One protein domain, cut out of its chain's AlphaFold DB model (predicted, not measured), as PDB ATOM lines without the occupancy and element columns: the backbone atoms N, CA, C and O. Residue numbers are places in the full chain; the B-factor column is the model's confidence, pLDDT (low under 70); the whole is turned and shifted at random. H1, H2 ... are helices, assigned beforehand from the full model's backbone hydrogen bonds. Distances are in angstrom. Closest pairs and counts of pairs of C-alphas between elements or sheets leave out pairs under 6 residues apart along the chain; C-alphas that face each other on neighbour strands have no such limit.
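AT A GLANCE: This is residues 74 to 154 of the 267 residues of an uncharacterized protein of Fusobacterium mortiferum ATCC 9817 (UniProt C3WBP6). The longest helix, H4, lies side by side with H1, and together with H2 and H3 they make a small four-sided cluster of short helices. H5 packs on H2 at one end of this cluster, and a long loop, residues 113 to 141, runs from H4 along one side of it to H5. The printed part has 81 residues, with five named helices, H1 to H5 in chain order, and no named strand; the class is all helix, with 41 residues in the helices. It is compact, with a radius of gyration of the C-alphas of 12.1 A, and spans 35 by 23 by 19 A.

HOW THE PARTS SIT: H4, residues 103 to 112, touches H1, residues 74 to 81, at a shallow tilt of 10 degrees, opposite ways; the closest C-alphas, of Arg 76 and Glu 111, are 6.1 A apart. H4 also forms a helical hairpin with H3, residues 92 to 98; they only just touch, with 3 pairs of C-alphas within 8 A, the closest being Met 96 and Ile 106 at 7.2 A. H2, residues 83 to 90, and H3 touch only at the corner, about perpendicular at 85 degrees, with the C-alphas of Asp 87 and Ile 93 closest at 5.4 A. H5, residues 142 to 149, touches H2 at a steep tilt of 65 degrees, opposite ways, with the C-alphas of Leu 89 and Ala 142 closest at 5.8 A. H4 and H5 are apart. In H1 to H5 every O i to N i+4 pair is within hydrogen-bond range.

IN THESE COORDINATES: H1 begins at C-alpha 74, (106.054, 178.328, 202.998), and is 10.6 A long. H2 measures 10.2 A, H3 9.9 A and H4 14.3 A, beginning at C-alpha 103, (120.689, 187.684, 213.264). H5, 10.4 A, ends at C-alpha 149, (116.740, 166.478, 201.303).

THE WHOLE: The C-alphas of Gly 100 and Leu 154, the two farthest apart, are 37.3 A apart. The printed part has no cut, and the link from H4 to H5 is long. Residue 133 and residues 135 to 139 have pLDDT under 70.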
ATOM      1  N   LYS A  74     105.448 179.663 202.830       94.06
ATOM      2  CA  LYS A  74     106.054 178.328 202.998       94.06
ATOM      3  C   LYS A  74     107.557 178.369 202.708       94.06
ATOM      4  O   LYS A  74     108.340 177.782 203.446       94.06
ATOM      5  N   ALA A  75     107.967 179.110 201.677       93.44
ATOM      6  CA  ALA A  75     109.370 179.308 201.332       93.44
ATOM      7  C   ALA A  75     110.162 179.912 202.497       93.44
ATOM      8  O   ALA A  75     111.226 179.418 202.862       93.44
ATOM      9  N   ARG A  76     109.610 180.977 203.089       95.19
ATOM     10  CA  ARG A  76     110.213 181.701 204.215       95.19
ATOM     11  C   ARG A  76     110.302 180.818 205.453       95.19
ATOM     12  O   ARG A  76     111.365 180.747 206.059       95.19
ATOM     13  N   GLU A  77     109.227 180.101 205.778       96.44
ATOM     14  CA  GLU A  77     109.179 179.138 206.888       96.44
ATOM     15  C   GLU A  77     110.269 178.063 206.728       96.44
ATOM     16  O   GLU A  77     111.084 177.872 207.632       96.44
ATOM     17  N   VAL A  78     110.383 177.450 205.543       96.31
ATOM     18  CA  VAL A  78     111.435 176.464 205.255       96.31
ATOM     19  C   VAL A  78     112.833 177.070 205.385       96.31
ATOM     20  O   VAL A  78     113.721 176.431 205.942       96.31
ATOM     21  N   ILE A  79     113.072 178.296 204.926       95.62
ATOM     22  CA  ILE A  79     114.395 178.922 205.061       95.62
ATOM     23  C   ILE A  79     114.726 179.213 206.531       95.62
ATOM     24  O   ILE A  79     115.825 178.893 206.985       95.62
ATOM     25  N   LEU A  80     113.780 179.763 207.296       97.25
ATOM     26  CA  LEU A  80     113.964 180.108 208.711       97.25
ATOM     27  C   LEU A  80     114.228 178.876 209.586       97.25
ATOM     28  O   LEU A  80     115.084 178.914 210.471       97.25
ATOM     29  N   GLU A  81     113.544 177.765 209.316       97.44
ATOM     30  CA  GLU A  81     113.770 176.498 210.018       97.44
ATOM     31  C   GLU A  81     115.136 175.872 209.701       97.44
ATOM     32  O   GLU A  81     115.633 175.060 210.480       97.44
ATOM     33  N   ASN A  82     115.752 176.230 208.568       96.81
ATOM     34  CA  ASN A  82     116.970 175.596 208.054       96.81
ATOM     35  C   ASN A  82     118.085 176.621 207.786       96.81
ATOM     36  O   ASN A  82     118.927 176.406 206.919       96.81
ATOM     37  N   LEU A  83     118.141 177.722 208.551       96.19
ATOM     38  CA  LEU A  83     119.064 178.847 208.306       96.19
ATOM     39  C   LEU A  83     120.530 178.439 208.133       96.19
ATOM     40  O   LEU A  83     121.218 178.983 207.275       96.19
ATOM     41  N   LYS A  84     121.020 177.487 208.938       95.31
ATOM     42  CA  LYS A  84     122.410 177.008 208.840       95.31
ATOM     43  C   LYS A  84     122.672 176.287 207.522       95.31
ATOM     44  O   LYS A  84     123.705 176.507 206.901       95.31
ATOM     45  N   GLU A  85     121.746 175.428 207.111       94.44
ATOM     46  CA  GLU A  85     121.845 174.696 205.852       94.44
ATOM     47  C   GLU A  85     121.697 175.654 204.668       94.44
ATOM     48  O   GLU A  85     122.546 175.668 203.781       94.44
ATOM     49  N   TYR A  86     120.700 176.538 204.708       94.06
ATOM     50  CA  TYR A  86     120.502 177.586 203.714       94.06
ATOM     51  C   TYR A  86     121.757 178.447 203.519       94.06
ATOM     52  O   TYR A  86     122.189 178.673 202.387       94.06
ATOM     53  N   ASP A  87     122.397 178.873 204.609       94.31
ATOM     54  CA  ASP A  87     123.643 179.635 204.542       94.31
ATOM     55  C   ASP A  87     124.826 178.793 204.048       94.31
ATOM     56  O   ASP A  87     125.692 179.284 203.329       94.31
ATOM     57  N   SER A  88     124.867 177.501 204.372       92.00
ATOM     58  CA  SER A  88     125.898 176.604 203.842       92.00
ATOM     59  C   SER A  88     125.808 176.429 202.323       92.00
ATOM     60  O   SER A  88     126.842 176.237 201.689       92.00
ATOM     61  N   LEU A  89     124.603 176.543 201.753       89.81
ATOM     62  CA  LEU A  89     124.339 176.414 200.318       89.81
ATOM     63  C   LEU A  89     124.510 177.733 199.555       89.81
ATOM     64  O   LEU A  89     124.892 177.704 198.390       89.81
ATOM     65  N   THR A  90     124.236 178.875 200.196       89.69
ATOM     66  CA  THR A  90     124.123 180.183 199.515       89.69
ATOM     67  C   THR A  90     125.073 181.258 200.020       89.69
ATOM     68  O   THR A  90     125.275 182.244 199.326       89.69
ATOM     69  N   LYS A  91     125.601 181.131 201.240       92.62
ATOM     70  CA  LYS A  91     126.294 182.192 201.992       92.62
ATOM     71  C   LYS A  91     125.492 183.476 202.217       92.62
ATOM     72  O   LYS A  91     126.054 184.447 202.713       92.62
ATOM     73  N   ALA A  92     124.195 183.507 201.900       92.00
ATOM     74  CA  ALA A  92     123.391 184.723 201.989       92.00
ATOM     75  C   ALA A  92     123.340 185.301 203.416       92.00
ATOM     76  O   ALA A  92     123.402 186.515 203.590       92.00
ATOM     77  N   ILE A  93     123.270 184.445 204.442       95.50
ATOM     78  CA  ILE A  93     123.237 184.877 205.848       95.50
ATOM     79  C   ILE A  93     124.613 185.387 206.275       95.50
ATOM     80  O   ILE A  93     124.699 186.396 206.969       95.50
ATOM     81  N   SER A  94     125.679 184.700 205.866       96.00
ATOM     82  CA  SER A  94     127.061 185.118 206.110       96.00
ATOM     83  C   SER A  94     127.345 186.488 205.488       96.00
ATOM     84  O   SER A  94     127.813 187.374 206.194       96.00
ATOM     85  N   ILE A  95     126.958 186.702 204.227       95.38
ATOM     86  CA  ILE A  95     127.115 187.984 203.525       95.38
ATOM     87  C   ILE A  95     126.338 189.098 204.239       95.38
ATOM     88  O   ILE A  95     126.902 190.137 204.549       95.38
ATOM     89  N   MET A  96     125.065 188.879 204.594       96.19
ATOM     90  CA  MET A  96     124.290 189.891 205.331       96.19
ATOM     91  C   MET A  96     124.916 190.265 206.685       96.19
ATOM     92  O   MET A  96     124.832 191.416 207.108       96.19
ATOM     93  N   LYS A  97     125.554 189.309 207.374       97.31
ATOM     94  CA  LYS A  97     126.296 189.583 208.615       97.31
ATOM     95  C   LYS A  97     127.555 190.410 208.363       97.31
ATOM     96  O   LYS A  97     127.878 191.263 209.185       97.31
ATOM     97  N   GLU A  98     128.261 190.156 207.263       97.12
ATOM     98  CA  GLU A  98     129.428 190.944 206.844       97.12
ATOM     99  C   GLU A  98     129.038 192.393 206.511       97.12
ATOM    100  O   GLU A  98     129.760 193.313 206.886       97.12
ATOM    101  N   GLU A  99     127.842 192.602 205.956       97.06
ATOM    102  CA  GLU A  99     127.227 193.925 205.753       97.06
ATOM    103  C   GLU A  99     126.683 194.567 207.050       97.06
ATOM    104  O   GLU A  99     126.054 195.626 207.028       97.06
ATOM    105  N   GLY A 100     126.925 193.949 208.209       97.38
ATOM    106  CA  GLY A 100     126.628 194.518 209.525       97.38
ATOM    107  C   GLY A 100     125.247 194.190 210.093       97.38
ATOM    108  O   GLY A 100     124.920 194.687 211.171       97.38
ATOM    109  N   MET A 101     124.445 193.345 209.436       98.00
ATOM    110  CA  MET A 101     123.147 192.936 209.979       98.00
ATOM    111  C   MET A 101     123.294 191.957 211.150       98.00
ATOM    112  O   MET A 101     124.069 190.996 211.127       98.00
ATOM    113  N   THR A 102     122.461 192.139 212.169       98.12
ATOM    114  CA  THR A 102     122.289 191.178 213.260       98.12
ATOM    115  C   THR A 102     121.434 189.985 212.826       98.12
ATOM    116  O   THR A 102     120.622 190.060 211.906       98.12
ATOM    117  N   GLU A 103     121.529 188.861 213.547       96.69
ATOM    118  CA  GLU A 103     120.689 187.684 213.264       96.69
ATOM    119  C   GLU A 103     119.182 187.990 213.351       96.69
ATOM    120  O   GLU A 103     118.388 187.413 212.609       96.69
ATOM    121  N   LYS A 104     118.782 188.913 214.236       97.94
ATOM    122  CA  LYS A 104     117.383 189.328 214.381       97.94
ATOM    123  C   LYS A 104     116.895 190.093 213.148       97.94
ATOM    124  O   LYS A 104     115.795 189.823 212.676       97.94
ATOM    125  N   GLU A 105     117.704 191.016 212.633       98.19
ATOM    126  CA  GLU A 105     117.383 191.779 211.420       98.19
ATOM    127  C   GLU A 105     117.309 190.864 210.201       98.19
ATOM    128  O   GLU A 105     116.372 190.969 209.418       98.19
ATOM    129  N   ILE A 106     118.224 189.897 210.090       98.12
ATOM    130  CA  ILE A 106     118.213 188.921 208.994       98.12
ATOM    131  C   ILE A 106     116.937 188.075 209.013       98.12
ATOM    132  O   ILE A 106     116.284 187.926 207.984       98.12
ATOM    133  N   LYS A 107     116.537 187.544 210.176       98.06
ATOM    134  CA  LYS A 107     115.277 186.788 210.293       98.06
ATOM    135  C   LYS A 107     114.073 187.652 209.925       98.06
ATOM    136  O   LYS A 107     113.241 187.216 209.140       98.06
ATOM    137  N   SER A 108     114.034 188.890 210.419       97.88
ATOM    138  CA  SER A 108     112.989 189.855 210.066       97.88
ATOM    139  C   SER A 108     112.942 190.126 208.560       97.88
ATOM    140  O   SER A 108     111.859 190.235 207.993       97.88
ATOM    141  N   SER A 109     114.094 190.209 207.896       96.50
ATOM    142  CA  SER A 109     114.170 190.411 206.449       96.50
ATOM    143  C   SER A 109     113.658 189.193 205.673       96.50
ATOM    144  O   SER A 109     112.804 189.317 204.797       96.50
ATOM    145  N   ILE A 110     114.057 187.982 206.072       96.12
ATOM    146  CA  ILE A 110     113.546 186.730 205.493       96.12
ATOM    147  C   ILE A 110     112.030 186.600 205.683       96.12
ATOM    148  O   ILE A 110     111.350 186.040 204.826       96.12
ATOM    149  N   GLU A 111     111.467 187.121 206.769       95.94
ATOM    150  CA  GLU A 111     110.021 187.098 207.014       95.94
ATOM    151  C   GLU A 111     109.253 188.104 206.150       95.94
ATOM    152  O   GLU A 111     108.163 187.782 205.680       95.94
ATOM    153  N   ASN A 112     109.815 189.293 205.919       93.81
ATOM    154  CA  ASN A 112     109.036 190.441 205.445       93.81
ATOM    155  C   ASN A 112     109.471 190.988 204.082       93.81
ATOM    156  O   ASN A 112     108.625 191.459 203.323       93.81
ATOM    157  N   ASP A 113     110.753 190.911 203.735       92.75
ATOM    158  CA  ASP A 113     111.253 191.521 202.506       92.75
ATOM    159  C   ASP A 113     111.019 190.616 201.302       92.75
ATOM    160  O   ASP A 113     111.161 189.392 201.368       92.75
ATOM    161  N   ALA A 114     110.651 191.211 200.169       87.12
ATOM    162  CA  ALA A 114     110.187 190.489 198.987       87.12
ATOM    163  C   ALA A 114     111.210 189.446 198.493       87.12
ATOM    164  O   ALA A 114     110.838 188.306 198.201       87.12
ATOM    165  N   MET A 115     112.499 189.805 198.527       86.12
ATOM    166  CA  MET A 115     113.635 188.972 198.114       86.12
ATOM    167  C   MET A 115     114.412 188.314 199.268       86.12
ATOM    168  O   MET A 115     115.503 187.780 199.049       86.12
ATOM    169  N   LEU A 116     113.846 188.300 200.481       92.38
ATOM    170  CA  LEU A 116     114.481 187.794 201.713       92.38
ATOM    171  C   LEU A 116     115.676 188.626 202.213       92.38
ATOM    172  O   LEU A 116     116.393 188.174 203.105       92.38
ATOM    173  N   ILE A 117     115.907 189.789 201.602       92.50
ATOM    174  CA  ILE A 117     116.973 190.746 201.917       92.50
ATOM    175  C   ILE A 117     116.395 192.165 201.916       92.50
ATOM    176  O   ILE A 117     115.423 192.403 201.191       92.50
ATOM    177  N   PRO A 118     117.004 193.119 202.643       93.06
ATOM    178  CA  PRO A 118     116.596 194.515 202.591       93.06
ATOM    179  C   PRO A 118     116.713 195.084 201.176       93.06
ATOM    180  O   PRO A 118     117.599 194.708 200.401       93.06
ATOM    181  N   LYS A 119     115.848 196.043 200.846       89.44
ATOM    182  CA  LYS A 119     115.776 196.623 199.499       89.44
ATOM    183  C   LYS A 119     117.077 197.305 199.077       89.44
ATOM    184  O   LYS A 119     117.440 197.289 197.907       89.44
ATOM    185  N   GLU A 120     117.791 197.902 200.022       92.19
ATOM    186  CA  GLU A 120     119.091 198.533 199.808       92.19
ATOM    187  C   GLU A 120     120.192 197.551 199.389       92.19
ATOM    188  O   GLU A 120     121.184 197.992 198.808       92.19
ATOM    189  N   PHE A 121     120.027 196.246 199.650       92.31
ATOM    190  CA  PHE A 121     120.977 195.193 199.272       92.31
ATOM    191  C   PHE A 121     120.691 194.613 197.879       92.31
ATOM    192  O   PHE A 121     121.550 193.944 197.295       92.31
ATOM    193  N   GLU A 122     119.508 194.883 197.319       87.81
ATOM    194  CA  GLU A 122     119.147 194.481 195.962       87.81
ATOM    195  C   GLU A 122     120.047 195.198 194.938       87.81
ATOM    196  O   GLU A 122     120.074 196.425 194.853       87.81
ATOM    197  N   ASN A 123     120.759 194.431 194.109       83.69
ATOM    198  CA  ASN A 123     121.704 194.880 193.073       83.69
ATOM    199  C   ASN A 123     122.981 195.585 193.567       83.69
ATOM    200  O   ASN A 123     123.853 195.877 192.750       83.69
ATOM    201  N   SER A 124     123.110 195.860 194.865       88.81
ATOM    202  CA  SER A 124     124.326 196.413 195.476       88.81
ATOM    203  C   SER A 124     125.189 195.311 196.095       88.81
ATOM    204  O   SER A 124     126.378 195.227 195.802       88.81
ATOM    205  N   VAL A 125     124.569 194.441 196.898       89.44
ATOM    206  CA  VAL A 125     125.201 193.303 197.581       89.44
ATOM    207  C   VAL A 125     124.846 192.003 196.866       89.44
ATOM    208  O   VAL A 125     125.707 191.161 196.621       89.44
ATOM    209  N   PHE A 126     123.576 191.852 196.483       86.25
ATOM    210  CA  PHE A 126     123.078 190.678 195.775       86.25
ATOM    211  C   PHE A 126     122.612 191.059 194.372       86.25
ATOM    212  O   PHE A 126     121.607 191.746 194.198       86.25
ATOM    213  N   ASP A 127     123.314 190.561 193.356       77.44
ATOM    214  CA  ASP A 127     122.954 190.699 191.939       77.44
ATOM    215  C   ASP A 127     122.075 189.539 191.431       77.44
ATOM    216  O   ASP A 127     121.716 189.486 190.253       77.44
ATOM    217  N   ARG A 128     121.734 188.590 192.314       77.50
ATOM    218  CA  ARG A 128     121.006 187.348 192.014       77.50
ATOM    219  C   ARG A 128     120.045 186.982 193.135       77.50
ATOM    220  O   ARG A 128     120.173 187.437 194.269       77.50
ATOM    221  N   CYS A 129     119.119 186.076 192.821       83.75
ATOM    222  CA  CYS A 129     118.264 185.427 193.809       83.75
ATOM    223  C   CYS A 129     119.091 184.864 194.979       83.75
ATOM    224  O   CYS A 129     120.073 184.150 194.769       83.75
ATOM    225  N   THR A 130     118.655 185.137 196.208       87.38
ATOM    226  CA  THR A 130     119.335 184.747 197.453       87.38
ATOM    227  C   THR A 130     119.402 183.230 197.647       87.38
ATOM    228  O   THR A 130     120.347 182.731 198.244       87.38
ATOM    229  N   CYS A 131     118.485 182.470 197.039       87.06
ATOM    230  CA  CYS A 131     118.545 181.002 196.992       87.06
ATOM    231  C   CYS A 131     119.615 180.444 196.032       87.06
ATOM    232  O   CYS A 131     119.758 179.225 195.933       87.06
ATOM    233  N   SER A 132     120.317 181.298 195.285       79.38
ATOM    234  CA  SER A 132     121.331 180.916 194.292       79.38
ATOM    235  C   SER A 132     122.464 181.948 194.168       79.38
ATOM    236  O   SER A 132     123.069 182.058 193.100       79.38
ATOM    237  N   CYS A 133     122.693 182.774 195.197       69.31
ATOM    238  CA  CYS A 133     123.618 183.910 195.114       69.31
ATOM    239  C   CYS A 133     125.092 183.482 195.151       69.31
ATOM    240  O   CYS A 133     125.881 183.998 194.363       69.31
ATOM    241  N   VAL A 134     125.454 182.486 195.970       71.12
ATOM    242  CA  VAL A 134     126.762 181.811 195.900       71.12
ATOM    243  C   VAL A 134     126.597 180.372 195.419       71.12
ATOM    244  O   VAL A 134     125.734 179.629 195.877       71.12
ATOM    245  N   TYR A 135     127.448 179.990 194.468       62.69
ATOM    246  CA  TYR A 135     127.423 178.715 193.750       62.69
ATOM    247  C   TYR A 135     128.230 177.632 194.481       62.69
ATOM    248  O   TYR A 135     129.356 177.331 194.084       62.69
ATOM    249  N   ILE A 136     127.684 177.061 195.559       61.47
ATOM    250  CA  ILE A 136     128.360 175.971 196.293       61.47
ATOM    251  C   ILE A 136     127.945 174.605 195.745       61.47
ATOM    252  O   ILE A 136     128.802 173.805 195.375       61.47
ATOM    253  N   ASP A 137     126.640 174.370 195.625       63.75
ATOM    254  CA  ASP A 137     126.079 173.263 194.850       63.75
ATOM    255  C   ASP A 137     125.537 173.847 193.544       63.75
ATOM    256  O   ASP A 137     124.653 174.703 193.558       63.75
ATOM    257  N   LYS A 138     126.130 173.461 192.410       64.31
ATOM    258  CA  LYS A 138     125.816 174.088 191.117       64.31
ATOM    259  C   LYS A 138     124.486 173.627 190.526       64.31
ATOM    260  O   LYS A 138     124.038 174.230 189.559       64.31
ATOM    261  N   SER A 139     123.912 172.561 191.071       69.38
ATOM    262  CA  SER A 139     122.830 171.828 190.427       69.38
ATOM    263  C   SER A 139     121.436 172.309 190.846       69.38
ATOM    264  O   SER A 139     120.557 172.565 190.024       69.38
ATOM    265  N   LEU A 140     121.229 172.524 192.143       79.31
ATOM    266  CA  LEU A 140     119.935 172.902 192.703       79.31
ATOM    267  C   LEU A 140     120.030 174.236 193.438       79.31
ATOM    268  O   LEU A 140     120.979 174.488 194.175       79.31
ATOM    269  N   CYS A 141     118.995 175.075 193.316       83.56
ATOM    270  CA  CYS A 141     118.872 176.214 194.222       83.56
ATOM    271  C   CYS A 141     118.624 175.724 195.657       83.56
ATOM    272  O   CYS A 141     118.060 174.648 195.874       83.56
ATOM    273  N   ALA A 142     119.009 176.528 196.647       88.44
ATOM    274  CA  ALA A 142     119.041 176.089 198.038       88.44
ATOM    275  C   ALA A 142     117.682 175.615 198.559       88.44
ATOM    276  O   ALA A 142     117.597 174.554 199.166       88.44
ATOM    277  N   ILE A 143     116.603 176.347 198.261       89.75
ATOM    278  CA  ILE A 143     115.253 175.939 198.665       89.75
ATOM    279  C   ILE A 143     114.849 174.599 198.042       89.75
ATOM    280  O   ILE A 143     114.294 173.744 198.719       89.75
ATOM    281  N   HIS A 144     115.185 174.383 196.769       87.06
ATOM    282  CA  HIS A 144     114.866 173.147 196.066       87.06
ATOM    283  C   HIS A 144     115.629 171.967 196.679       87.06
ATOM    284  O   HIS A 144     115.032 170.933 196.973       87.06
ATOM    285  N   LYS A 145     116.923 172.157 196.952       88.38
ATOM    286  CA  LYS A 145     117.760 171.163 197.621       88.38
ATOM    287  C   LYS A 145     117.235 170.802 199.012       88.38
ATOM    288  O   LYS A 145     117.047 169.622 199.284       88.38
ATOM    289  N   ILE A 146     116.933 171.801 199.843       92.12
ATOM    290  CA  ILE A 146     116.401 171.595 201.199       92.12
ATOM    291  C   ILE A 146     115.094 170.793 201.150       92.12
ATOM    292  O   ILE A 146     114.920 169.852 201.922       92.12
ATOM    293  N   CYS A 147     114.174 171.118 200.234       91.88
ATOM    294  CA  CYS A 147     112.920 170.374 200.121       91.88
ATOM    295  C   CYS A 147     113.144 168.902 199.719       91.88
ATOM    296  O   CYS A 147     112.528 168.014 200.308       91.88
ATOM    297  N   ILE A 148     114.047 168.635 198.764       89.50
ATOM    298  CA  ILE A 148     114.399 167.264 198.352       89.50
ATOM    299  C   ILE A 148     115.068 166.500 199.498       89.50
ATOM    300  O   ILE A 148     114.707 165.356 199.769       89.50
ATOM    301  N   ASP A 149     116.021 167.118 200.198       90.31
ATOM    302  CA  ASP A 149     116.740 166.478 201.303       90.31
ATOM    303  C   ASP A 149     115.819 166.194 202.507       90.31
ATOM    304  O   ASP A 149     116.035 165.219 203.229       90.31
ATOM    305  N   LYS A 150     114.729 166.959 202.661       91.00
ATOM    306  CA  LYS A 150     113.634 166.684 203.607       91.00
ATOM    307  C   LYS A 150     112.625 165.631 203.135       91.00
ATOM    308  O   LYS A 150     111.716 165.297 203.890       91.00
ATOM    309  N   GLY A 151     112.763 165.106 201.917       90.44
ATOM    310  CA  GLY A 151     111.847 164.110 201.359       90.44
ATOM    311  C   GLY A 151     110.453 164.657 201.049       90.44
ATOM    312  O   GLY A 151     109.487 163.900 201.096       90.44
ATOM    313  N   MET A 152     110.338 165.959 200.762       92.25
ATOM    314  CA  MET A 152     109.070 166.562 200.348       92.25
ATOM    315  C   MET A 152     108.602 165.985 199.009       92.25
ATOM    316  O   MET A 152     109.402 165.718 198.112       92.25
ATOM    317  N   SER A 153     107.291 165.825 198.860       90.62
ATOM    318  CA  SER A 153     106.660 165.432 197.601       90.62
ATOM    319  C   SER A 153     106.739 166.540 196.545       90.62
ATOM    320  O   SER A 153     106.929 167.715 196.862       90.62
ATOM    321  N   LEU A 154     106.508 166.187 195.275       88.25
ATOM    322  CA  LEU A 154     106.439 167.145 194.164       88.25
ATOM    323  C   LEU A 154     105.530 168.345 194.476       88.25
ATOM    324  O   LEU A 154     105.931 169.494 194.295       88.25
TER     325      LEU A 154